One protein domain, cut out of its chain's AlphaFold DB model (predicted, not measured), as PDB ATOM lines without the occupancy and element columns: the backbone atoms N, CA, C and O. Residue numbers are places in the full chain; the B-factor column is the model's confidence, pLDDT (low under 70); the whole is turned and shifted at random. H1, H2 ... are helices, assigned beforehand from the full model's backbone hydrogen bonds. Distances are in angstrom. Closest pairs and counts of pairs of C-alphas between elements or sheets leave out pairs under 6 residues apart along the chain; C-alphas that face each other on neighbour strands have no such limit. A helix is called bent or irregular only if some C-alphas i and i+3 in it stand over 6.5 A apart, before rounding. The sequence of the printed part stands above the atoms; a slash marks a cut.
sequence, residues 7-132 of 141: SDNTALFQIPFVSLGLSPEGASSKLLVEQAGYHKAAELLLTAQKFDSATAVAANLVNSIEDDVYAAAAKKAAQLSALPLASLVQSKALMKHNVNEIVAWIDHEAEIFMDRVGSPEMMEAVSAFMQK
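Overview. This is residues 7 to 132 of the 141 residues of the protein "Enoyl-CoA hydratase" of Kaistia algarum (UniProt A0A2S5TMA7). Four helices in a chain, H4, H5, H6 and H7, make a wide, open arc round a small cluster of H1, H2 and H3 and the loop of residues 7 to 27, with few contacts between arc and cluster. Much of H4 and H5 sticks out: residues 74 to 79, 81 to 87 and 89 to 100 stand free, while H6 comes near H1. The printed part has 126 residues with seven named helices, H1 to H7 in chain order, and no named strand; the class is all helix. The whole is loose, with a radius of gyration of the C-alphas of 17.9 A, and only just elongated, spanning 53 by 36 by 26 A.

Along the chain. The printed part begins at C-alpha 7, at (169.009, 121.570, 131.005), and residues 7 to 27 hold no named element. H1 is residues 28 to 36, 11.0 A long, beginning at (156.740, 122.187, 116.182); it is neither bent nor irregular, but only just: C-alphas 29 and 32 are 6.0 A apart. H2 is residues 38 to 47, 13.5 A, and H3 is residues 53 to 58, 8.5 A. H4 is residues 69 to 81, 18.2 A, and H5 is residues 85 to 95, 15.4 A. H6, residues 99 to 116, is the longest helix by residues, at 25.7 A. H7, residues 120 to 130, is 15.3 A long and ends at C-alpha 130, at (178.806, 114.478, 103.638).

Arrangement. H1 and H2 touch, with the closest C-alphas, those of Val 33 and Ala 41, 5.2 A apart. They run opposite ways at a steep tilt of 47 degrees. H1 and H3 are close but not clearly touching; their closest C-alphas, those of Ala 36 and Ala 58, are 7.7 A apart. Residues 12 to 13 pair antiparallel with residues 51 to 52. H1 and H6 are close but not clearly touching, with the C-alphas of Lys 30 and Trp 105 closest at 7.8 A. H6 and H7 are close but not clearly touching, about perpendicular at 83 degrees, with the C-alphas of Arg 116 and Met 122 closest at 7.2 A. H4 and H5 meet only through their link. H5 and H6 are apart, and so are H3 and H4. Every O i to N i+4 pair is within hydrogen-bond range in H2, H3, H4, H5, H6 and H7; in H1, 4 of 5 are.

Size, cuts and confidence. The two C-alphas farthest apart, those of Pro 84 and Gln 131, are 55.1 A from each other. The printed part has no cut and no long link; the link from H3 to H4 is short, and the other five are tight. The mean pLDDT of the printed part is 97.4, and no printed residue is under 70.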
ATOM      1  N   SER A   7     167.746 121.648 131.741       98.44
ATOM      2  CA  SER A   7     169.009 121.570 131.005       98.44
ATOM      3  C   SER A   7     170.166 122.056 131.863       98.44
ATOM      4  O   SER A   7     169.956 122.790 132.820       98.44
ATOM      5  N   ASP A   8     171.388 121.652 131.538       98.00
ATOM      6  CA  ASP A   8     172.578 122.294 132.093       98.00
ATOM      7  C   ASP A   8     172.959 123.526 131.255       98.00
ATOM      8  O   ASP A   8     172.373 123.802 130.203       98.00
ATOM      9  N   ASN A   9     173.931 124.309 131.717       97.00
ATOM     10  CA  ASN A   9     174.356 125.533 131.032       97.00
ATOM     11  C   ASN A   9     175.198 125.295 129.761       97.00
ATOM     12  O   ASN A   9     175.487 126.251 129.043       97.00
ATOM     13  N   THR A  10     175.581 124.051 129.472       97.44
ATOM     14  CA  THR A  10     176.367 123.649 128.295       97.44
ATOM     15  C   THR A  10     175.510 123.086 127.163       97.44
ATOM     16  O   THR A  10     175.998 122.944 126.038       97.44
ATOM     17  N   ALA A  11     174.236 122.781 127.432       98.00
ATOM     18  CA  ALA A  11     173.320 122.249 126.436       98.00
ATOM     19  C   ALA A  11     173.134 123.217 125.256       98.00
ATOM     20  O   ALA A  11     172.983 124.432 125.411       98.00
ATOM     21  N   LEU A  12     173.124 122.635 124.059       98.12
ATOM     22  CA  LEU A  12     172.966 123.344 122.799       98.12
ATOM     23  C   LEU A  12     171.774 122.764 122.050       98.12
ATOM     24  O   LEU A  12     171.716 121.563 121.786       98.12
ATOM     25  N   PHE A  13     170.845 123.635 121.685       98.38
ATOM     26  CA  PHE A  13     169.608 123.281 121.011       98.38
ATOM     27  C   PHE A  13     169.642 123.770 119.570       98.38
ATOM     28  O   PHE A  13     170.337 124.729 119.236       98.38
ATOM     29  N   GLN A  14     168.884 123.109 118.703       97.75
ATOM     30  CA  GLN A  14     168.682 123.531 117.323       97.75
ATOM     31  C   GLN A  14     167.373 122.935 116.811       97.75
ATOM     32  O   GLN A  14     167.029 121.809 117.170       97.75
ATOM     33  N   ILE A  15     166.677 123.664 115.939       97.12
ATOM     34  CA  ILE A  15     165.488 123.179 115.230       97.12
ATOM     35  C   ILE A  15     165.793 123.232 113.718       97.12
ATOM     36  O   ILE A  15     165.418 124.188 113.042       97.12
ATOM     37  N   PRO A  16     166.581 122.278 113.179       95.50
ATOM     38  CA  PRO A  16     167.330 122.473 111.935       95.50
ATOM     39  C   PRO A  16     166.547 122.212 110.638       95.50
ATOM     40  O   PRO A  16     167.174 122.058 109.591       95.50
ATOM     41  N   PHE A  17     165.211 122.166 110.663       96.69
ATOM     42  CA  PHE A  17     164.401 121.727 109.517       96.69
ATOM     43  C   PHE A  17     164.706 122.502 108.230       96.69
ATOM     44  O   PHE A  17     165.147 121.914 107.243       96.69
ATOM     45  N   VAL A  18     164.596 123.833 108.266       96.19
ATOM     46  CA  VAL A  18     164.789 124.666 107.068       96.19
ATOM     47  C   VAL A  18     166.223 124.611 106.535       96.19
ATOM     48  O   VAL A  18     166.432 124.635 105.327       96.19
ATOM     49  N   SER A  19     167.224 124.443 107.411       94.75
ATOM     50  CA  SER A  19     168.626 124.271 106.991       94.75
ATOM     51  C   SER A  19     168.900 122.929 106.306       94.75
ATOM     52  O   SER A  19     169.926 122.777 105.644       94.75
ATOM     53  N   LEU A  20     167.986 121.969 106.457       95.69
ATOM     54  CA  LEU A  20     168.014 120.656 105.820       95.69
ATOM     55  C   LEU A  20     167.084 120.577 104.597       95.69
ATOM     56  O   LEU A  20     166.885 119.489 104.067       95.69
ATOM     57  N   GLY A  21     166.501 121.698 104.154       95.75
ATOM     58  CA  GLY A  21     165.536 121.725 103.050       95.75
ATOM     59  C   GLY A  21     164.155 121.154 103.402       95.75
ATOM     60  O   GLY A  21     163.362 120.884 102.496       95.75
ATOM     61  N   LEU A  22     163.869 120.976 104.697       97.44
ATOM     62  CA  LEU A  22     162.653 120.366 105.237       97.44
ATOM     63  C   LEU A  22     161.740 121.416 105.888       97.44
ATOM     64  O   LEU A  22     162.197 122.465 106.351       97.44
ATOM     65  N   SER A  23     160.445 121.116 105.960       97.50
ATOM     66  CA  SER A  23     159.499 121.866 106.794       97.50
ATOM     67  C   SER A  23     159.556 121.392 108.254       97.50
ATOM     68  O   SER A  23     160.083 120.314 108.527       97.50
ATOM     69  N   PRO A  24     159.036 122.173 109.215       97.56
ATOM     70  CA  PRO A  24     158.877 121.705 110.590       97.56
ATOM     71  C   PRO A  24     157.945 120.487 110.708       97.56
ATOM     72  O   PRO A  24     156.981 120.379 109.954       97.56
ATOM     73  N   GLU A  25     158.226 119.609 111.677       96.88
ATOM     74  CA  GLU A  25     157.414 118.425 112.025       96.88
ATOM     75  C   GLU A  25     157.212 118.282 113.552       96.88
ATOM     76  O   GLU A  25     157.795 119.028 114.348       96.88
ATOM     77  N   GLY A  26     156.397 117.313 113.990       96.31
ATOM     78  CA  GLY A  26     156.196 116.987 115.411       96.31
ATOM     79  C   GLY A  26     155.344 117.995 116.196       96.31
ATOM     80  O   GLY A  26     155.518 118.148 117.412       96.31
ATOM     81  N   ALA A  27     154.443 118.686 115.498       97.56
ATOM     82  CA  ALA A  27     153.687 119.864 115.917       97.56
ATOM     83  C   ALA A  27     154.560 121.071 116.280       97.56
ATOM     84  O   ALA A  27     154.106 121.975 116.986       97.56
ATOM     85  N   SER A  28     155.814 121.111 115.820       96.75
ATOM     86  CA  SER A  28     156.740 122.187 116.182       96.75
ATOM     87  C   SER A  28     156.327 123.543 115.609       96.75
ATOM     88  O   SER A  28     156.572 124.552 116.269       96.75
ATOM     89  N   SER A  29     155.631 123.602 114.465       97.25
ATOM     90  CA  SER A  29     155.139 124.878 113.915       97.25
ATOM     91  C   SER A  29     153.999 125.486 114.737       97.25
ATOM     92  O   SER A  29     153.835 126.705 114.752       97.25
ATOM     93  N   LYS A  30     153.238 124.654 115.460       97.44
ATOM     94  CA  LYS A  30     152.119 125.080 116.307       97.44
ATOM     95  C   LYS A  30     152.539 125.279 117.756       97.44
ATOM     96  O   LYS A  30     152.427 126.381 118.289       97.44
ATOM     97  N   LEU A  31     153.079 124.232 118.377       96.75
ATOM     98  CA  LEU A  31     153.400 124.230 119.804       96.75
ATOM     99  C   LEU A  31     154.484 125.253 120.149       96.75
ATOM    100  O   LEU A  31     154.395 125.904 121.185       96.75
ATOM    101  N   LEU A  32     155.481 125.455 119.278       97.25
ATOM    102  CA  LEU A  32     156.513 126.459 119.545       97.25
ATOM    103  C   LEU A  32     155.950 127.883 119.494       97.25
ATOM    104  O   LEU A  32     156.351 128.721 120.296       97.25
ATOM    105  N   VAL A  33     155.016 128.163 118.581       97.81
ATOM    106  CA  VAL A  33     154.349 129.471 118.504       97.81
ATOM    107  C   VAL A  33     153.495 129.708 119.748       97.81
ATOM    108  O   VAL A  33     153.555 130.797 120.316       97.81
ATOM    109  N   GLU A  34     152.751 128.698 120.202       95.75
ATOM    110  CA  GLU A  34     151.949 128.769 121.431       95.75
ATOM    111  C   GLU A  34     152.816 128.986 122.684       95.75
ATOM    112  O   GLU A  34     152.431 129.730 123.584       95.75
ATOM    113  N   GLN A  35     154.002 128.376 122.731       94.69
ATOM    114  CA  GLN A  35     154.879 128.371 123.904       94.69
ATOM    115  C   GLN A  35     155.828 129.578 123.970       94.69
ATOM    116  O   GLN A  35     156.003 130.172 125.036       94.69
ATOM    117  N   ALA A  36     156.436 129.956 122.844       97.38
ATOM    118  CA  ALA A  36     157.453 131.008 122.766       97.38
ATOM    119  C   ALA A  36     156.919 132.338 122.199       97.38
ATOM    120  O   ALA A  36     157.606 133.361 122.255       97.38
ATOM    121  N   GLY A  37     155.712 132.337 121.629       98.12
ATOM    122  CA  GLY A  37     155.191 133.439 120.825       98.12
ATOM    123  C   GLY A  37     155.786 133.469 119.413       98.12
ATOM    124  O   GLY A  37     156.866 132.940 119.144       98.12
ATOM    125  N   TYR A  38     155.080 134.131 118.491       98.19
ATOM    126  CA  TYR A  38     155.407 134.092 117.060       98.19
ATOM    127  C   TYR A  38     156.837 134.544 116.740       98.19
ATOM    128  O   TYR A  38     157.539 133.860 116.006       98.19
ATOM    129  N   HIS A  39     157.301 135.668 117.300       98.44
ATOM    130  CA  HIS A  39     158.618 136.212 116.951       98.44
ATOM    131  C   HIS A  39     159.770 135.289 117.349       98.44
ATOM    132  O   HIS A  39     160.666 135.058 116.540       98.44
ATOM    133  N   LYS A  40     159.731 134.724 118.563       98.25
ATOM    134  CA  LYS A  40     160.765 133.786 119.006       98.25
ATOM    135  C   LYS A  40     160.655 132.462 118.252       98.25
ATOM    136  O   LYS A  40     161.672 131.931 117.827       98.25
ATOM    137  N   ALA A  41     159.445 131.958 118.013       98.25
ATOM    138  CA  ALA A  41     159.251 130.754 117.208       98.25
ATOM    139  C   ALA A  41     159.790 130.919 115.777       98.25
ATOM    140  O   ALA A  41     160.506 130.049 115.293       98.25
ATOM    141  N   ALA A  42     159.507 132.051 115.125       98.31
ATOM    142  CA  ALA A  42     160.006 132.370 113.791       98.31
ATOM    143  C   ALA A  42     161.537 132.480 113.766       98.31
ATOM    144  O   ALA A  42     162.171 131.924 112.876       98.31
ATOM    145  N   GLU A  43     162.145 133.134 114.759       98.25
ATOM    146  CA  GLU A  43     163.602 133.177 114.905       98.25
ATOM    147  C   GLU A  43     164.195 131.762 114.995       98.25
ATOM    148  O   GLU A  43     165.096 131.428 114.232       98.25
ATOM    149  N   LEU A  44     163.664 130.902 115.867       98.12
ATOM    150  CA  LEU A  44     164.206 129.558 116.082       98.12
ATOM    151  C   LEU A  44     163.971 128.618 114.885       98.12
ATOM    152  O   LEU A  44     164.883 127.888 114.498       98.12
ATOM    153  N   LEU A  45     162.776 128.644 114.284       97.75
ATOM    154  CA  LEU A  45     162.403 127.764 113.168       97.75
ATOM    155  C   LEU A  45     163.005 128.209 111.836       97.75
ATOM    156  O   LEU A  45     163.513 127.375 111.095       97.75
ATOM    157  N   LEU A  46     162.938 129.504 111.513       97.69
ATOM    158  CA  LEU A  46     163.283 130.000 110.175       97.69
ATOM    159  C   LEU A  46     164.776 130.282 110.012       97.69
ATOM    160  O   LEU A  46     165.277 130.263 108.892       97.69
ATOM    161  N   THR A  47     165.501 130.539 111.104       96.88
ATOM    162  CA  THR A  47     166.961 130.704 111.028       96.88
ATOM    163  C   THR A  47     167.702 129.380 111.188       96.88
ATOM    164  O   THR A  47     168.868 129.295 110.798       96.88
ATOM    165  N   ALA A  48     167.053 128.366 111.780       96.56
ATOM    166  CA  ALA A  48     167.663 127.093 112.161       96.56
ATOM    167  C   ALA A  48     168.984 127.256 112.941       96.56
ATOM    168  O   ALA A  48     169.845 126.372 112.915       96.56
ATOM    169  N   GLN A  49     169.181 128.389 113.626       97.12
ATOM    170  CA  GLN A  49     170.399 128.647 114.381       97.12
ATOM    171  C   GLN A  49     170.433 127.814 115.660       97.12
ATOM    172  O   GLN A  49     169.408 127.459 116.244       97.12
ATOM    173  N   LYS A  50     171.652 127.491 116.090       98.19
ATOM    174  CA  LYS A  50     171.881 126.885 117.398       98.19
ATOM    175  C   LYS A  50     171.667 127.931 118.486       98.19
ATOM    176  O   LYS A  50     172.070 129.077 118.307       98.19
ATOM    177  N   PHE A  51     171.100 127.523 119.612       98.50
ATOM    178  CA  PHE A  51     170.851 128.397 120.755       98.50
ATOM    179  C   PHE A  51     171.142 127.690 122.078       98.50
ATOM    180  O   PHE A  51     171.151 126.461 122.156       98.50
ATOM    181  N   ASP A  52     171.422 128.485 123.105       98.56
ATOM    182  CA  ASP A  52     171.824 128.020 124.429       98.56
ATOM    183  C   ASP A  52     170.628 127.778 125.366       98.56
ATOM    184  O   ASP A  52     169.474 128.103 125.065       98.56
ATOM    185  N   SER A  53     170.913 127.216 126.541       98.50
ATOM    186  CA  SER A  53     169.919 126.988 127.594       98.50
ATOM    187  C   SER A  53     169.209 128.262 128.055       98.50
ATOM    188  O   SER A  53     168.018 128.212 128.356       98.50
ATOM    189  N   ALA A  54     169.891 129.412 128.079       98.38
ATOM    190  CA  ALA A  54     169.269 130.680 128.462       98.38
ATOM    191  C   ALA A  54     168.174 131.087 127.464       98.38
ATOM    192  O   ALA A  54     167.063 131.447 127.857       98.38
ATOM    193  N   THR A  55     168.457 130.949 126.170       98.25
ATOM    194  CA  THR A  55     167.482 131.173 125.102       98.25
ATOM    195  C   THR A  55     166.348 130.150 125.157       98.25
ATOM    196  O   THR A  55     165.189 130.520 124.979       98.25
ATOM    197  N   ALA A  56     166.650 128.881 125.453       98.38
ATOM    198  CA  ALA A  56     165.641 127.832 125.590       98.38
ATOM    199  C   ALA A  56     164.657 128.113 126.742       98.38
ATOM    200  O   ALA A  56     163.449 127.947 126.567       98.38
ATOM    201  N   VAL A  57     165.149 128.602 127.886       98.38
ATOM    202  CA  VAL A  57     164.303 129.052 129.006       98.38
ATOM    203  C   VAL A  57     163.474 130.273 128.610       98.38
ATOM    204  O   VAL A  57     162.270 130.293 128.845       98.38
ATOM    205  N   ALA A  58     164.074 131.269 127.950       97.62
ATOM    206  CA  ALA A  58     163.352 132.459 127.490       97.62
ATOM    207  C   ALA A  58     162.263 132.143 126.443       97.62
ATOM    208  O   ALA A  58     161.273 132.863 126.345       97.62
ATOM    209  N   ALA A  59     162.433 131.062 125.676       97.62
ATOM    210  CA  ALA A  59     161.440 130.524 124.745       97.62
ATOM    211  C   ALA A  59     160.437 129.560 125.413       97.62
ATOM    212  O   ALA A  59     159.654 128.913 124.721       97.62
ATOM    213  N   ASN A  60     160.476 129.431 126.743       97.44
ATOM    214  CA  ASN A  60     159.689 128.502 127.555       97.44
ATOM    215  C   ASN A  60     159.895 127.012 127.238       97.44
ATOM    216  O   ASN A  60     159.163 126.193 127.779       97.44
ATOM    217  N   LEU A  61     160.876 126.627 126.415       97.00
ATOM    218  CA  LEU A  61     161.171 125.231 126.050       97.00
ATOM    219  C   LEU A  61     161.768 124.419 127.208       97.00
ATOM    220  O   LEU A  61     161.641 123.195 127.242       97.00
ATOM    221  N   VAL A  62     162.426 125.109 128.138       98.19
ATOM    222  CA  VAL A  62     163.076 124.558 129.330       98.19
ATOM    223  C   VAL A  62     162.537 125.288 130.561       98.19
ATOM    224  O   VAL A  62     162.388 126.506 130.537       98.19
ATOM    225  N   ASN A  63     162.250 124.563 131.644       98.19
ATOM    226  CA  ASN A  63     161.764 125.150 132.894       98.19
ATOM    227  C   ASN A  63     162.870 125.880 133.664       98.19
ATOM    228  O   ASN A  63     162.641 126.982 134.157       98.19
ATOM    229  N   SER A  64     164.046 125.264 133.802       98.19
ATOM    230  CA  SER A  64     165.204 125.874 134.460       98.19
ATOM    231  C   SER A  64     166.519 125.237 134.022       98.19
ATOM    232  O   SER A  64     166.556 124.105 133.529       98.19
ATOM    233  N   ILE A  65     167.591 126.006 134.216       98.62
ATOM    234  CA  ILE A  65     168.968 125.547 134.062       98.62
ATOM    235  C   ILE A  65     169.438 125.012 135.414       98.62
ATOM    236  O   ILE A  65     169.283 125.700 136.421       98.62
ATOM    237  N   GLU A  66     170.001 123.810 135.442       98.44
ATOM    238  CA  GLU A  66     170.417 123.108 136.657       98.44
ATOM    239  C   GLU A  66     171.841 122.565 136.498       98.44
ATOM    240  O   GLU A  66     172.193 122.051 135.437       98.44
ATOM    241  N   ASP A  67     172.650 122.622 137.559       97.44
ATOM    242  CA  ASP A  67     174.010 122.056 137.545       97.44
ATOM    243  C   ASP A  67     173.987 120.517 137.462       97.44
ATOM    244  O   ASP A  67     174.804 119.909 136.775       97.44
ATOM    245  N   ASP A  68     173.026 119.884 138.147       98.00
ATOM    246  CA  ASP A  68     172.746 118.446 138.064       98.00
ATOM    247  C   ASP A  68     171.287 118.224 137.643       98.00
ATOM    248  O   ASP A  68     170.359 118.152 138.460       98.00
ATOM    249  N   VAL A  69     171.090 118.112 136.329       98.25
ATOM    250  CA  VAL A  69     169.773 117.925 135.708       98.25
ATOM    251  C   VAL A  69     169.079 116.637 136.151       98.25
ATOM    252  O   VAL A  69     167.852 116.613 136.278       98.25
ATOM    253  N   TYR A  70     169.832 115.568 136.430       98.00
ATOM    254  CA  TYR A  70     169.257 114.289 136.841       98.00
ATOM    255  C   TYR A  70     168.775 114.353 138.284       98.00
ATOM    256  O   TYR A  70     167.661 113.909 138.574       98.00
ATOM    257  N   ALA A  71     169.560 114.957 139.180       98.38
ATOM    258  CA  ALA A  71     169.132 115.195 140.553       98.38
ATOM    259  C   ALA A  71     167.910 116.124 140.607       98.38
ATOM    260  O   ALA A  71     166.959 115.844 141.345       98.38
ATOM    261  N   ALA A  72     167.881 117.190 139.797       98.25
ATOM    262  CA  ALA A  72     166.734 118.090 139.702       98.25
ATOM    263  C   ALA A  72     165.469 117.364 139.210       98.25
ATOM    264  O   ALA A  72     164.412 117.449 139.848       98.25
ATOM    265  N   ALA A  73     165.579 116.577 138.133       98.25
ATOM    266  CA  ALA A  73     164.475 115.783 137.600       98.25
ATOM    267  C   ALA A  73     163.979 114.728 138.606       98.25
ATOM    268  O   ALA A  73     162.773 114.625 138.844       98.25
ATOM    269  N   ALA A  74     164.887 113.993 139.257       98.50
ATOM    270  CA  ALA A  74     164.546 112.991 140.268       98.50
ATOM    271  C   ALA A  74     163.853 113.617 141.486       98.50
ATOM    272  O   ALA A  74     162.833 113.109 141.957       98.50
ATOM    273  N   LYS A  75     164.345 114.770 141.958       98.50
ATOM    274  CA  LYS A  75     163.712 115.543 143.036       98.50
ATOM    275  C   LYS A  75     162.286 115.945 142.666       98.50
ATOM    276  O   LYS A  75     161.383 115.840 143.493       98.50
ATOM    277  N   LYS A  76     162.061 116.388 141.428       98.38
ATOM    278  CA  LYS A  76     160.733 116.786 140.938       98.38
ATOM    279  C   LYS A  76     159.799 115.591 140.774       98.38
ATOM    280  O   LYS A  76     158.644 115.679 141.178       98.38
ATOM    281  N   ALA A  77     160.301 114.461 140.286       98.19
ATOM    282  CA  ALA A  77     159.547 113.213 140.237       98.19
ATOM    283  C   ALA A  77     159.125 112.747 141.641       98.19
ATOM    284  O   ALA A  77     157.957 112.423 141.852       98.19
ATOM    285  N   ALA A  78     160.035 112.798 142.623       98.56
ATOM    286  CA  ALA A  78     159.727 112.476 144.015       98.56
ATOM    287  C   ALA A  78     158.652 113.414 144.592       98.56
ATOM    288  O   ALA A  78     157.697 112.947 145.212       98.56
ATOM    289  N   GLN A  79     158.743 114.722 144.315       98.38
ATOM    290  CA  GLN A  79     157.711 115.694 144.693       98.38
ATOM    291  C   GLN A  79     156.344 115.336 144.096       98.38
ATOM    292  O   GLN A  79     155.359 115.292 144.827       98.38
ATOM    293  N   LEU A  80     156.279 115.034 142.796       98.44
ATOM    294  CA  LEU A  80     155.035 114.641 142.131       98.44
ATOM    295  C   LEU A  80     154.468 113.331 142.699       98.44
ATOM    296  O   LEU A  80     153.265 113.240 142.916       98.44
ATOM    297  N   SER A  81     155.312 112.342 143.004       98.31
ATOM    298  CA  SER A  81     154.860 111.057 143.562       98.31
ATOM    299  C   SER A  81     154.234 111.153 144.956       98.31
ATOM    300  O   SER A  81     153.496 110.256 145.352       98.31
ATOM    301  N   ALA A  82     154.500 112.237 145.692       98.56
ATOM    302  CA  ALA A  82     153.910 112.490 147.003       98.56
ATOM    303  C   ALA A  82     152.540 113.196 146.925       98.56
ATOM    304  O   ALA A  82     151.883 113.371 147.951       98.56
ATOM    305  N   LEU A  83     152.109 113.625 145.733       98.62
ATOM    306  CA  LEU A  83     150.833 114.309 145.521       98.62
ATOM    307  C   LEU A  83     149.707 113.317 145.170       98.62
ATOM    308  O   LEU A  83     149.974 112.216 144.682       98.62
ATOM    309  N   PRO A  84     148.425 113.693 145.357       98.62
ATOM    310  CA  PRO A  84     147.299 112.843 144.980       98.62
ATOM    311  C   PRO A  84     147.291 112.519 143.477       98.62
ATOM    312  O   PRO A  84     147.021 113.383 142.640       98.62
ATOM    313  N   LEU A  85     147.544 111.251 143.134       98.19
ATOM    314  CA  LEU A  85     147.683 110.794 141.745       98.19
ATOM    315  C   LEU A  85     146.460 111.130 140.881       98.19
ATOM    316  O   LEU A  85     146.616 111.610 139.761       98.19
ATOM    317  N   ALA A  86     145.247 110.919 141.401       98.50
ATOM    318  CA  ALA A  86     144.016 111.213 140.666       98.50
ATOM    319  C   ALA A  86     143.923 112.697 140.275       98.50
ATOM    320  O   ALA A  86     143.594 113.015 139.131       98.50
ATOM    321  N   SER A  87     144.282 113.601 141.192       98.50
ATOM    322  CA  SER A  87     144.306 115.041 140.931       98.50
ATOM    323  C   SER A  87     145.380 115.415 139.913       98.50
ATOM    324  O   SER A  87     145.109 116.226 139.031       98.50
ATOM    325  N   LEU A  88     146.572 114.809 139.979       98.38
ATOM    326  CA  LEU A  88     147.635 115.035 138.993       98.38
ATOM    327  C   LEU A  88     147.217 114.606 137.585       98.38
ATOM    328  O   LEU A  88     147.376 115.372 136.634       98.38
ATOM    329  N   VAL A  89     146.656 113.401 137.454       98.06
ATOM    330  CA  VAL A  89     146.188 112.860 136.170       98.06
ATOM    331  C   VAL A  89     145.099 113.753 135.581       98.06
ATOM    332  O   VAL A  89     145.210 114.151 134.423       98.06
ATOM    333  N   GLN A  90     144.085 114.119 136.372       98.44
ATOM    334  CA  GLN A  90     143.006 114.991 135.904       98.44
ATOM    335  C   GLN A  90     143.511 116.391 135.537       98.44
ATOM    336  O   GLN A  90     143.143 116.907 134.485       98.44
ATOM    337  N   SER A  91     144.399 116.982 136.342       98.44
ATOM    338  CA  SER A  91     144.972 118.305 136.054       98.44
ATOM    339  C   SER A  91     145.743 118.303 134.734       98.44
ATOM    340  O   SER A  91     145.519 119.160 133.882       98.44
ATOM    341  N   LYS A  92     146.592 117.291 134.509       97.75
ATOM    342  CA  LYS A  92     147.318 117.130 133.244       97.75
ATOM    343  C   LYS A  92     146.372 116.889 132.063       97.75
ATOM    344  O   LYS A  92     146.618 117.417 130.982       97.75
ATOM    345  N   ALA A  93     145.301 116.119 132.255       96.94
ATOM    346  CA  ALA A  93     144.312 115.872 131.208       96.94
ATOM    347  C   ALA A  93     143.576 117.160 130.800       96.94
ATOM    348  O   ALA A  93     143.407 117.405 129.611       96.94
ATOM    349  N   LEU A  94     143.213 118.014 131.765       97.69
ATOM    350  CA  LEU A  94     142.615 119.328 131.498       97.69
ATOM    351  C   LEU A  94     143.580 120.251 130.742       97.69
ATOM    352  O   LEU A  94     143.173 120.933 129.804       97.69
ATOM    353  N   MET A  95     144.866 120.241 131.096       95.94
ATOM    354  CA  MET A  95     145.885 120.995 130.356       95.94
ATOM    355  C   MET A  95     146.044 120.489 128.915       95.94
ATOM    356  O   MET A  95     146.198 121.296 128.007       95.94
ATOM    357  N   LYS A  96     145.974 119.170 128.693       95.00
ATOM    358  CA  LYS A  96     146.152 118.519 127.380       95.00
ATOM    359  C   LYS A  96     144.830 118.165 126.690       95.00
ATOM    360  O   LYS A  96     144.755 117.182 125.954       95.00
ATOM    361  N   HIS A  97     143.782 118.952 126.921       94.31
ATOM    362  CA  HIS A  97     142.447 118.695 126.370       94.31
ATOM    363  C   HIS A  97     142.408 118.729 124.830       94.31
ATOM    364  O   HIS A  97     141.556 118.083 124.226       94.31
ATOM    365  N   ASN A  98     143.347 119.431 124.190       94.88
ATOM    366  CA  ASN A  98     143.467 119.558 122.737       94.88
ATOM    367  C   ASN A  98     144.356 118.475 122.088       94.88
ATOM    368  O   ASN A  98     144.785 118.640 120.949       94.88
ATOM    369  N   VAL A  99     144.643 117.355 122.768       95.19
ATOM    370  CA  VAL A  99     145.568 116.325 122.250       95.19
ATOM    371  C   VAL A  99     145.203 115.820 120.849       95.19
ATOM    372  O   VAL A  99     146.092 115.650 120.025       95.19
ATOM    373  N   ASN A 100     143.914 115.644 120.545       96.88
ATOM    374  CA  ASN A 100     143.472 115.184 119.223       96.88
ATOM    375  C   ASN A 100     143.755 116.219 118.125       96.88
ATOM    376  O   ASN A 100     144.103 115.849 117.010       96.88
ATOM    377  N   GLU A 101     143.634 117.507 118.444       97.44
ATOM    378  CA  GLU A 101     143.978 118.596 117.527       97.44
ATOM    379  C   GLU A 101     145.486 118.640 117.276       97.44
ATOM    380  O   GLU A 101     145.915 118.798 116.138       97.44
ATOM    381  N   ILE A 102     146.297 118.445 118.321       97.44
ATOM    382  CA  ILE A 102     147.755 118.367 118.186       97.44
ATOM    383  C   ILE A 102     148.167 117.151 117.352       97.44
ATOM    384  O   ILE A 102     149.024 117.291 116.491       97.44
ATOM    385  N   VAL A 103     147.551 115.983 117.557       97.62
ATOM    386  CA  VAL A 103     147.820 114.786 116.739       97.62
ATOM    387  C   VAL A 103     147.455 115.031 115.275       97.62
ATOM    388  O   VAL A 103     148.288 114.799 114.410       97.62
ATOM    389  N   ALA A 104     146.279 115.598 114.998       98.31
ATOM    390  CA  ALA A 104     145.902 115.963 113.632       98.31
ATOM    391  C   ALA A 104     146.874 116.983 113.008       98.31
ATOM    392  O   ALA A 104     147.142 116.934 111.811       98.31
ATOM    393  N   TRP A 105     147.431 117.893 113.813       98.25
ATOM    394  CA  TRP A 105     148.455 118.832 113.352       98.25
ATOM    395  C   TRP A 105     149.791 118.148 113.045       98.25
ATOM    396  O   TRP A 105     150.446 118.518 112.077       98.25
ATOM    397  N   ILE A 106     150.189 117.146 113.840       98.38
ATOM    398  CA  ILE A 106     151.364 116.309 113.552       98.38
ATOM    399  C   ILE A 106     151.177 115.603 112.210       98.38
ATOM    400  O   ILE A 106     152.086 115.643 111.388       98.38
ATOM    401  N   ASP A 107     150.009 114.999 111.980       98.38
ATOM    402  CA  ASP A 107     149.715 114.297 110.728       98.38
ATOM    403  C   ASP A 107     149.756 115.263 109.532       98.38
ATOM    404  O   ASP A 107     150.373 114.968 108.511       98.38
ATOM    405  N   HIS A 108     149.188 116.462 109.686       98.44
ATOM    406  CA  HIS A 108     149.239 117.498 108.656       98.44
ATOM    407  C   HIS A 108     150.669 117.980 108.354       98.44
ATOM    408  O   HIS A 108     151.049 118.111 107.191       98.44
ATOM    409  N   GLU A 109     151.482 118.232 109.385       98.38
ATOM    410  CA  GLU A 109     152.898 118.565 109.197       98.38
ATOM    411  C   GLU A 109     153.660 117.423 108.521       98.38
ATOM    412  O   GLU A 109     154.517 117.692 107.684       98.38
ATOM    413  N   ALA A 110     153.347 116.166 108.852       98.19
ATOM    414  CA  ALA A 110     154.002 114.999 108.275       98.19
ATOM    415  C   ALA A 110     153.740 114.874 106.766       98.19
ATOM    416  O   ALA A 110     154.665 114.554 106.023       98.19
ATOM    417  N   GLU A 111     152.526 115.172 106.294       98.12
ATOM    418  CA  GLU A 111     152.218 115.219 104.856       98.12
ATOM    419  C   GLU A 111     153.113 116.238 104.128       98.12
ATOM    420  O   GLU A 111     153.812 115.885 103.179       98.12
ATOM    421  N   ILE A 112     153.179 117.476 104.632       97.94
ATOM    422  CA  ILE A 112     154.002 118.551 104.045       97.94
ATOM    423  C   ILE A 112     155.499 118.226 104.148       97.94
ATOM    424  O   ILE A 112     156.272 118.480 103.222       97.94
ATOM    425  N   PHE A 113     155.925 117.655 105.275       97.88
ATOM    426  CA  PHE A 113     157.300 117.220 105.487       97.88
ATOM    427  C   PHE A 113     157.704 116.178 104.447       97.88
ATOM    428  O   PHE A 113     158.777 116.292 103.853       97.88
ATOM    429  N   MET A 114     156.837 115.202 104.174       97.81
ATOM    430  CA  MET A 114     157.096 114.154 103.191       97.81
ATOM    431  C   MET A 114     157.187 114.681 101.756       97.81
ATOM    432  O   MET A 114     157.994 114.150 100.996       97.81
ATOM    433  N   ASP A 115     156.484 115.760 101.403       96.38
ATOM    434  CA  ASP A 115     156.666 116.439 100.108       96.38
ATOM    435  C   ASP A 115     158.067 117.065  99.960       96.38
ATOM    436  O   ASP A 115     158.572 117.254  98.850       96.38
ATOM    437  N   ARG A 116     158.719 117.396 101.081       96.56
ATOM    438  CA  ARG A 116     160.088 117.931 101.118       96.56
ATOM    439  C   ARG A 116     161.152 116.847 101.229       96.56
ATOM    440  O   ARG A 116     162.300 117.088 100.839       96.56
ATOM    441  N   VAL A 117     160.803 115.663 101.723       96.06
ATOM    442  CA  VAL A 117     161.715 114.517 101.757       96.06
ATOM    443  C   VAL A 117     162.072 114.116 100.327       96.06
ATOM    444  O   VAL A 117     161.215 113.855  99.492       96.06
ATOM    445  N   GLY A 118     163.370 114.065 100.028       93.75
ATOM    446  CA  GLY A 118     163.850 113.790  98.672       93.75
ATOM    447  C   GLY A 118     163.881 115.013  97.752       93.75
ATOM    448  O   GLY A 118     164.295 114.876  96.601       93.75
ATOM    449  N   SER A 119     163.497 116.202  98.237       96.38
ATOM    450  CA  SER A 119     163.617 117.445  97.467       96.38
ATOM    451  C   SER A 119     165.073 117.728  97.062       96.38
ATOM    452  O   SER A 119     166.004 117.322  97.773       96.38
ATOM    453  N   PRO A 120     165.302 118.445  95.945       97.00
ATOM    454  CA  PRO A 120     166.640 118.866  95.536       97.00
ATOM    455  C   PRO A 120     167.416 119.588  96.648       97.00
ATOM    456  O   PRO A 120     168.602 119.327  96.845       97.00
ATOM    457  N   GLU A 121     166.734 120.425  97.426       96.88
ATOM    458  CA  GLU A 121     167.295 121.163  98.553       96.88
ATOM    459  C   GLU A 121     167.728 120.220  99.678       96.88
ATOM    460  O   GLU A 121     168.835 120.352 100.198       96.88
ATOM    461  N   MET A 122     166.914 119.218 100.026       96.38
ATOM    462  CA  MET A 122     167.315 118.210 101.011       96.38
ATOM    463  C   MET A 122     168.522 117.403 100.522       96.38
ATOM    464  O   MET A 122     169.464 117.169 101.282       96.38
ATOM    465  N   MET A 123     168.523 116.986  99.254       96.56
ATOM    466  CA  MET A 123     169.644 116.242  98.669       96.56
ATOM    467  C   MET A 123     170.934 117.068  98.673       96.56
ATOM    468  O   MET A 123     171.999 116.540  99.000       96.56
ATOM    469  N   GLU A 124     170.848 118.365  98.383       97.19
ATOM    470  CA  GLU A 124     171.972 119.294  98.492       97.19
ATOM    471  C   GLU A 124     172.447 119.451  99.941       97.19
ATOM    472  O   GLU A 124     173.649 119.368 100.196       97.19
ATOM    473  N   ALA A 125     171.536 119.600 100.907       95.94
ATOM    474  CA  ALA A 125     171.888 119.690 102.324       95.94
ATOM    475  C   ALA A 125     172.639 118.437 102.812       95.94
ATOM    476  O   ALA A 125     173.687 118.542 103.459       95.94
ATOM    477  N   VAL A 126     172.150 117.248 102.448       94.62
ATOM    478  CA  VAL A 126     172.790 115.963 102.769       94.62
ATOM    479  C   VAL A 126     174.152 115.839 102.080       94.62
ATOM    480  O   VAL A 126     175.142 115.480 102.722       94.62
ATOM    481  N   SER A 127     174.233 116.171 100.790       96.38
ATOM    482  CA  SER A 127     175.477 116.154 100.012       96.38
ATOM    483  C   SER A 127     176.533 117.083 100.618       96.38
ATOM    484  O   SER A 127     177.673 116.673 100.849       96.38
ATOM    485  N   ALA A 128     176.147 118.314 100.954       96.19
ATOM    486  CA  ALA A 128     177.017 119.300 101.576       96.19
ATOM    487  C   ALA A 128     177.544 118.832 102.937       96.19
ATOM    488  O   ALA A 128     178.741 118.961 103.207       96.19
ATOM    489  N   PHE A 129     176.684 118.220 103.758       93.62
ATOM    490  CA  PHE A 129     177.077 117.631 105.037       93.62
ATOM    491  C   PHE A 129     178.118 116.517 104.858       93.62
ATOM    492  O   PHE A 129     179.176 116.554 105.490       93.62
ATOM    493  N   MET A 130     177.872 115.572 103.943       94.62
ATOM    494  CA  MET A 130     178.806 114.478 103.638       94.62
ATOM    495  C   MET A 130     180.155 114.990 103.115       94.62
ATOM    496  O   MET A 130     181.204 114.422 103.419       94.62
ATOM    497  N   GLN A 131     180.136 116.093 102.367       96.44
ATOM    498  CA  GLN A 131     181.321 116.751 101.814       96.44
ATOM    499  C   GLN A 131     181.969 117.765 102.776       96.44
ATOM    500  O   GLN A 131     182.968 118.386 102.415       96.44
ATOM    501  N   LYS A 132     181.437 117.937 103.996       94.44
ATOM    502  CA  LYS A 132     181.902 118.917 104.999       94.44
ATOM    503  C   LYS A 132     181.981 120.355 104.464       94.44
ATOM    504  O   LYS A 132     182.875 121.117 104.835       94.44
TER     505      LYS A 132